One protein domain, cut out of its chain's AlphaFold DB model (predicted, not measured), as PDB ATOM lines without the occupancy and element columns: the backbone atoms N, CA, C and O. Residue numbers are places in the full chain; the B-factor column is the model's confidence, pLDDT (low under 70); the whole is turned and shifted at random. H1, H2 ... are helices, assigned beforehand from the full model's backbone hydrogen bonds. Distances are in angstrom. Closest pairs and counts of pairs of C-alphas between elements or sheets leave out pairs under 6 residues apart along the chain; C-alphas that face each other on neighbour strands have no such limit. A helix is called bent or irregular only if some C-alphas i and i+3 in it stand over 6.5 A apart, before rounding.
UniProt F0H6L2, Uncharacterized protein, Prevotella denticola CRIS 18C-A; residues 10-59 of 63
ATOM      1  N   PRO A  10     140.920  85.879 134.822       90.50
ATOM      2  CA  PRO A  10     141.592  86.413 133.647       90.50
ATOM      3  C   PRO A  10     140.775  87.503 132.953       90.50
ATOM      4  O   PRO A  10     139.546  87.449 132.917       90.50
ATOM      5  N   ASP A  11     141.447  88.429 132.269       87.75
ATOM      6  CA  ASP A  11     140.775  89.533 131.569       87.75
ATOM      7  C   ASP A  11     139.803  89.092 130.475       87.75
ATOM      8  O   ASP A  11     138.817  89.776 130.200       87.75
ATOM      9  N   PHE A  12     140.043  87.924 129.880       90.56
ATOM     10  CA  PHE A  12     139.159  87.347 128.874       90.56
ATOM     11  C   PHE A  12     137.859  86.779 129.461       90.56
ATOM     12  O   PHE A  12     136.945  86.461 128.701       90.56
ATOM     13  N   PHE A  13     137.739  86.647 130.786       92.06
ATOM     14  CA  PHE A  13     136.557  86.085 131.438       92.06
ATOM     15  C   PHE A  13     135.290  86.874 131.094       92.06
ATOM     16  O   PHE A  13     134.320  86.308 130.590       92.06
ATOM     17  N   TYR A  14     135.305  88.187 131.310       91.19
ATOM     18  CA  TYR A  14     134.161  89.066 131.070       91.19
ATOM     19  C   TYR A  14     133.739  89.152 129.589       91.19
ATOM     20  O   TYR A  14     132.552  88.971 129.311       91.19
ATOM     21  N   PRO A  15     134.635  89.378 128.604       91.75
ATOM     22  CA  PRO A  15     134.216  89.424 127.204       91.75
ATOM     23  C   PRO A  15     133.759  88.051 126.687       91.75
ATOM     24  O   PRO A  15     132.756  87.976 125.977       91.75
ATOM     25  N   ASN A  16     134.425  86.955 127.074       93.25
ATOM     26  CA  ASN A  16     134.056  85.618 126.603       93.25
ATOM     27  C   ASN A  16     132.741  85.139 127.221       93.25
ATOM     28  O   ASN A  16     131.899  84.586 126.515       93.25
ATOM     29  N   SER A  17     132.533  85.369 128.520       93.12
ATOM     30  CA  SER A  17     131.278  85.011 129.190       93.12
ATOM     31  C   SER A  17     130.089  85.752 128.580       93.12
ATOM     32  O   SER A  17     129.066  85.130 128.295       93.12
ATOM     33  N   LEU A  18     130.241  87.044 128.274       92.50
ATOM     34  CA  LEU A  18     129.230  87.823 127.558       92.50
ATOM     35  C   LEU A  18     128.953  87.272 126.156       92.50
ATOM     36  O   LEU A  18     127.789  87.130 125.784       92.50
ATOM     37  N   ALA A  19     129.994  86.929 125.394       91.12
ATOM     38  CA  ALA A  19     129.843  86.363 124.055       91.12
ATOM     39  C   ALA A  19     129.098  85.016 124.064       91.12
ATOM     40  O   ALA A  19     128.312  84.745 123.156       91.12
ATOM     41  N   ILE A  20     129.306  84.197 125.100       93.69
ATOM     42  CA  ILE A  20     128.621  82.910 125.280       93.69
ATOM     43  C   ILE A  20     127.178  83.110 125.752       93.69
ATOM     44  O   ILE A  20     126.274  82.446 125.250       93.69
ATOM     45  N   LEU A  21     126.941  84.011 126.710       93.88
ATOM     46  CA  LEU A  21     125.631  84.194 127.339       93.88
ATOM     47  C   LEU A  21     124.652  84.979 126.455       93.88
ATOM     48  O   LEU A  21     123.452  84.694 126.449       93.88
ATOM     49  N   PHE A  22     125.138  85.963 125.697       93.25
ATOM     50  CA  PHE A  22     124.289  86.858 124.910       93.25
ATOM     51  C   PHE A  22     123.343  86.139 123.925       93.25
ATOM     52  O   PHE A  22     122.161  86.498 123.897       93.25
ATOM     53  N   PRO A  23     123.769  85.105 123.168       93.00
ATOM     54  CA  PRO A  23     122.867  84.311 122.332       93.00
ATOM     55  C   PRO A  23     121.666  83.729 123.090       93.00
ATOM     56  O   PRO A  23     120.551  83.745 122.566       93.00
ATOM     57  N   TYR A  24     121.864  83.274 124.333       95.31
ATOM     58  CA  TYR A  24     120.788  82.724 125.163       95.31
ATOM     59  C   TYR A  24     119.808  83.808 125.608       95.31
ATOM     60  O   TYR A  24     118.598  83.622 125.487       95.31
ATOM     61  N   ILE A  25     120.310  84.966 126.048       93.69
ATOM     62  CA  ILE A  25     119.463  86.117 126.401       93.69
ATOM     63  C   ILE A  25     118.640  86.557 125.186       93.69
ATOM     64  O   ILE A  25     117.428  86.750 125.284       93.69
ATOM     65  N   ARG A  26     119.273  86.657 124.012       93.00
ATOM     66  CA  ARG A  26     118.600  87.000 122.753       93.00
ATOM     67  C   ARG A  26     117.486  86.015 122.399       93.00
ATOM     68  O   ARG A  26     116.389  86.450 122.037       93.00
ATOM     69  N   ALA A  27     117.738  84.713 122.509       93.75
ATOM     70  CA  ALA A  27     116.734  83.683 122.249       93.75
ATOM     71  C   ALA A  27     115.576  83.738 123.261       93.75
ATOM     72  O   ALA A  27     114.408  83.609 122.884       93.75
ATOM     73  N   PHE A  28     115.891  83.994 124.532       94.44
ATOM     74  CA  PHE A  28     114.907  84.107 125.601       94.44
ATOM     75  C   PHE A  28     113.961  85.294 125.388       94.44
ATOM     76  O   PHE A  28     112.745  85.114 125.386       94.44
ATOM     77  N   VAL A  29     114.498  86.486 125.110       92.69
ATOM     78  CA  VAL A  29     113.691  87.686 124.821       92.69
ATOM     79  C   VAL A  29     112.809  87.484 123.585       92.69
ATOM     80  O   VAL A  29     111.637  87.864 123.599       92.69
ATOM     81  N   SER A  30     113.336  86.830 122.544       91.50
ATOM     82  CA  SER A  30     112.564  86.507 121.334       91.50
ATOM     83  C   SER A  30     111.380  85.591 121.658       91.50
ATOM     84  O   SER A  30     110.258  85.830 121.213       91.50
ATOM     85  N   THR A  31     111.623  84.572 122.488       92.56
ATOM     86  CA  THR A  31     110.603  83.617 122.940       92.56
ATOM     87  C   THR A  31     109.534  84.290 123.795       92.56
ATOM     88  O   THR A  31     108.347  84.088 123.552       92.56
ATOM     89  N   LEU A  32     109.929  85.123 124.760       92.94
ATOM     90  CA  LEU A  32     108.984  85.871 125.590       92.94
ATOM     91  C   LEU A  32     108.109  86.810 124.755       92.94
ATOM     92  O   LEU A  32     106.900  86.866 124.958       92.94
ATOM     93  N   SER A  33     108.703  87.512 123.789       89.12
ATOM     94  CA  SER A  33     107.966  88.440 122.922       89.12
ATOM     95  C   SER A  33     106.943  87.706 122.053       89.12
ATOM     96  O   SER A  33     105.806  88.159 121.919       89.12
ATOM     97  N   LEU A  34     107.318  86.533 121.528       89.12
ATOM     98  CA  LEU A  34     106.410  85.652 120.794       89.12
ATOM     99  C   LEU A  34     105.242  85.180 121.679       89.12
ATOM    100  O   LEU A  34     104.095  85.197 121.240       89.12
ATOM    101  N   GLN A  35     105.516  84.791 122.928       89.69
ATOM    102  CA  GLN A  35     104.487  84.351 123.882       89.69
ATOM    103  C   GLN A  35     103.559  85.484 124.331       89.69
ATOM    104  O   GLN A  35     102.399  85.238 124.645       89.69
ATOM    105  N   ALA A  36     104.035  86.728 124.324       90.00
ATOM    106  CA  ALA A  36     103.240  87.907 124.657       90.00
ATOM    107  C   ALA A  36     102.230  88.305 123.559       90.00
ATOM    108  O   ALA A  36     101.650  89.387 123.629       90.00
ATOM    109  N   ASN A  37     102.030  87.470 122.528       78.38
ATOM    110  CA  ASN A  37     101.199  87.766 121.355       78.38
ATOM    111  C   ASN A  37     101.645  89.031 120.589       78.38
ATOM    112  O   ASN A  37     100.886  89.601 119.803       78.38
ATOM    113  N   SER A  38     102.885  89.466 120.823       75.12
ATOM    114  CA  SER A  38     103.539  90.560 120.113       75.12
ATOM    115  C   SER A  38     104.387  89.999 118.971       75.12
ATOM    116  O   SER A  38     104.757  88.822 118.978       75.12
ATOM    117  N   SER A  39     104.695  90.819 117.962       80.88
ATOM    118  CA  SER A  39     105.619  90.389 116.905       80.88
ATOM    119  C   SER A  39     106.962  89.976 117.532       80.88
ATOM    120  O   SER A  39     107.435  90.684 118.427       80.88
ATOM    121  N   PRO A  40     107.586  88.859 117.111       77.75
ATOM    122  CA  PRO A  40     108.832  88.390 117.707       77.75
ATOM    123  C   PRO A  40     109.917  89.470 117.665       77.75
ATOM    124  O   PRO A  40     110.384  89.866 116.597       77.75
ATOM    125  N   MET A  41     110.342  89.935 118.838       85.88
ATOM    126  CA  MET A  41     111.410  90.921 118.952       85.88
ATOM    127  C   MET A  41     112.767  90.224 118.862       85.88
ATOM    128  O   MET A  41     113.228  89.599 119.817       85.88
ATOM    129  N   ILE A  42     113.425  90.354 117.711       87.38
ATOM    130  CA  ILE A  42     114.790  89.864 117.521       87.38
ATOM    131  C   ILE A  42     115.770  90.959 117.926       87.38
ATOM    132  O   ILE A  42     115.882  91.982 117.252       87.38
ATOM    133  N   LEU A  43     116.517  90.730 119.010       88.56
ATOM    134  CA  LEU A  43     117.592  91.646 119.387       88.56
ATOM    135  C   LEU A  43     118.676  91.673 118.294       88.56
ATOM    136  O   LEU A  43     119.101  90.604 117.835       88.56
ATOM    137  N   PRO A  44     119.145  92.863 117.879       89.12
ATOM    138  CA  PRO A  44     120.265  92.979 116.959       89.12
ATOM    139  C   PRO A  44     121.558  92.511 117.631       89.12
ATOM    140  O   PRO A  44     121.654  92.411 118.857       89.12
ATOM    141  N   THR A  45     122.582  92.244 116.825       86.12
ATOM    142  CA  THR A  45     123.937  92.066 117.350       86.12
ATOM    143  C   THR A  45     124.370  93.369 118.013       86.12
ATOM    144  O   THR A  45     124.394  94.415 117.368       86.12
ATOM    145  N   VAL A  46     124.704  93.311 119.299       85.81
ATOM    146  CA  VAL A  46     125.172  94.468 120.067       85.81
ATOM    147  C   VAL A  46     126.652  94.312 120.388       85.81
ATOM    148  O   VAL A  46     127.132  93.209 120.649       85.81
ATOM    149  N   ASN A  47     127.388  95.423 120.369       84.31
ATOM    150  CA  ASN A  47     128.769  95.439 120.835       84.31
ATOM    151  C   ASN A  47     128.784  95.474 122.369       84.31
ATOM    152  O   ASN A  47     128.475  96.500 122.975       84.31
ATOM    153  N   LEU A  48     129.148  94.350 122.986       83.50
ATOM    154  CA  LEU A  48     129.180  94.194 124.439       83.50
ATOM    155  C   LEU A  48     130.528  94.563 125.078       83.50
ATOM    156  O   LEU A  48     130.628  94.499 126.299       83.50
ATOM    157  N   MET A  49     131.543  94.988 124.310       82.12
ATOM    158  CA  MET A  49     132.848  95.363 124.887       82.12
ATOM    159  C   MET A  49     132.727  96.475 125.935       82.12
ATOM    160  O   MET A  49     133.361  96.404 126.979       82.12
ATOM    161  N   GLY A  50     131.854  97.464 125.716       84.12
ATOM    162  CA  GLY A  50     131.631  98.542 126.691       84.12
ATOM    163  C   GLY A  50     130.946  98.090 127.990       84.12
ATOM    164  O   GLY A  50     130.904  98.841 128.961       84.12
ATOM    165  N   LEU A  51     130.386  96.876 128.020       87.81
ATOM    166  CA  LEU A  51     129.797  96.284 129.221       87.81
ATOM    167  C   LEU A  51     130.837  95.509 130.040       87.81
ATOM    168  O   LEU A  51     130.665  95.347 131.243       87.81
ATOM    169  N   THR A  52     131.922  95.065 129.406       89.25
ATOM    170  CA  THR A  52     132.995  94.290 130.036       89.25
ATOM    171  C   THR A  52     133.615  95.021 131.228       89.25
ATOM    172  O   THR A  52     133.686  94.447 132.312       89.25
ATOM    173  N   GLU A  53     134.010  96.286 131.056       88.44
ATOM    174  CA  GLU A  53     134.586  97.099 132.142       88.44
ATOM    175  C   GLU A  53     133.569  97.342 133.256       88.44
ATOM    176  O   GLU A  53     133.847  97.079 134.421       88.44
ATOM    177  N   LYS A  54     132.336  97.717 132.893       90.25
ATOM    178  CA  LYS A  54     131.266  97.943 133.872       90.25
ATOM    179  C   LYS A  54     131.003  96.720 134.743       90.25
ATOM    180  O   LYS A  54     130.801  96.868 135.942       90.25
ATOM    181  N   LEU A  55     130.969  95.524 134.157       89.44
ATOM    182  CA  LEU A  55     130.753  94.302 134.926       89.44
ATOM    183  C   LEU A  55     131.924  94.025 135.858       89.44
ATOM    184  O   LEU A  55     131.690  93.695 137.015       89.44
ATOM    185  N   ARG A  56     133.158  94.210 135.389       88.31
ATOM    186  CA  ARG A  56     134.352  94.050 136.219       88.31
ATOM    187  C   ARG A  56     134.322  94.980 137.431       88.31
ATOM    188  O   ARG A  56     134.478  94.498 138.547       88.31
ATOM    189  N   ASP A  57     134.048  96.264 137.218       89.94
ATOM    190  CA  ASP A  57     134.040  97.282 138.278       89.94
ATOM    191  C   ASP A  57     132.929  97.060 139.315       89.94
ATOM    192  O   ASP A  57     133.051  97.478 140.463       89.94
ATOM    193  N   ASN A  58     131.836  96.402 138.915       90.31
ATOM    194  CA  ASN A  58     130.692  96.108 139.781       90.31
ATOM    195  C   ASN A  58     130.680  94.660 140.301       90.31
ATOM    196  O   ASN A  58     129.714  94.261 140.952       90.31
ATOM    197  N   THR A  59     131.707  93.851 140.018       89.00
ATOM    198  CA  THR A  59     131.791  92.485 140.549       89.00
ATOM    199  C   THR A  59     132.449  92.507 141.924       89.00
ATOM    200  O   THR A  59     133.574  92.969 142.079       89.00
TER     201      THR A  59
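This is residues 10 to 59 of the 63 residues of an uncharacterized protein of Prevotella denticola CRIS 18C-A (UniProt F0H6L2). A long helix, H1, bent at residues 21 and 22, makes the long axis of this domain; a long link without a named element folds back from its far end, and the short helix H2 packs on the first arm, H1a. The second arm, H1b, touches no helix, and H2 is set at a steep tilt to H1a. The printed part has 50 residues with two named helices, H1 then H2, and no named strand; the class is all helix. The whole is loose, with a radius of gyration of the C-alphas of 13.4 A, and spans 41 by 17 by 15 A.

H1, residues 13 to 35, was assigned as one helix by its hydrogen bonds but is bent: C-alphas 20 and 23 are 6.6 A apart. Its arm H1a, residues 13 to 20, begins with C-alpha 13 at (136.557, 86.085, 131.438) and is 10.5 A long from first to last C-alpha. Its arm H1b, residues 23 to 35, is 18.4 A long and ends with C-alpha 35 at (104.487, 84.351, 123.882). H2, residues 49 to 57, is 13.6 A long and ends with C-alpha 57 at (134.040, 97.282, 138.278). H2 is neither bent nor irregular, but only just: C-alphas 50 and 53 are 6.4 A apart.

H1a and H1b stand at a steep tilt of 43 degrees. H1a and H2 touch, their closest C-alphas being those of Tyr 14 and Thr 52, 5.5 A apart. They run opposite ways at a steep tilt of 47 degrees. H1b and H2 are apart. In H1a and H1b every O i to N i+4 pair is within hydrogen-bond range; in H2 3 of 5 are.

The outline is a rod, and the two C-alphas farthest apart, those of Pro 10 and Asn 37, are 42.2 A apart. The link from H1 to H2, residues 36 to 48, is long. The printed part has no cut. Its mean pLDDT is 89.1, and no printed residue is under 70.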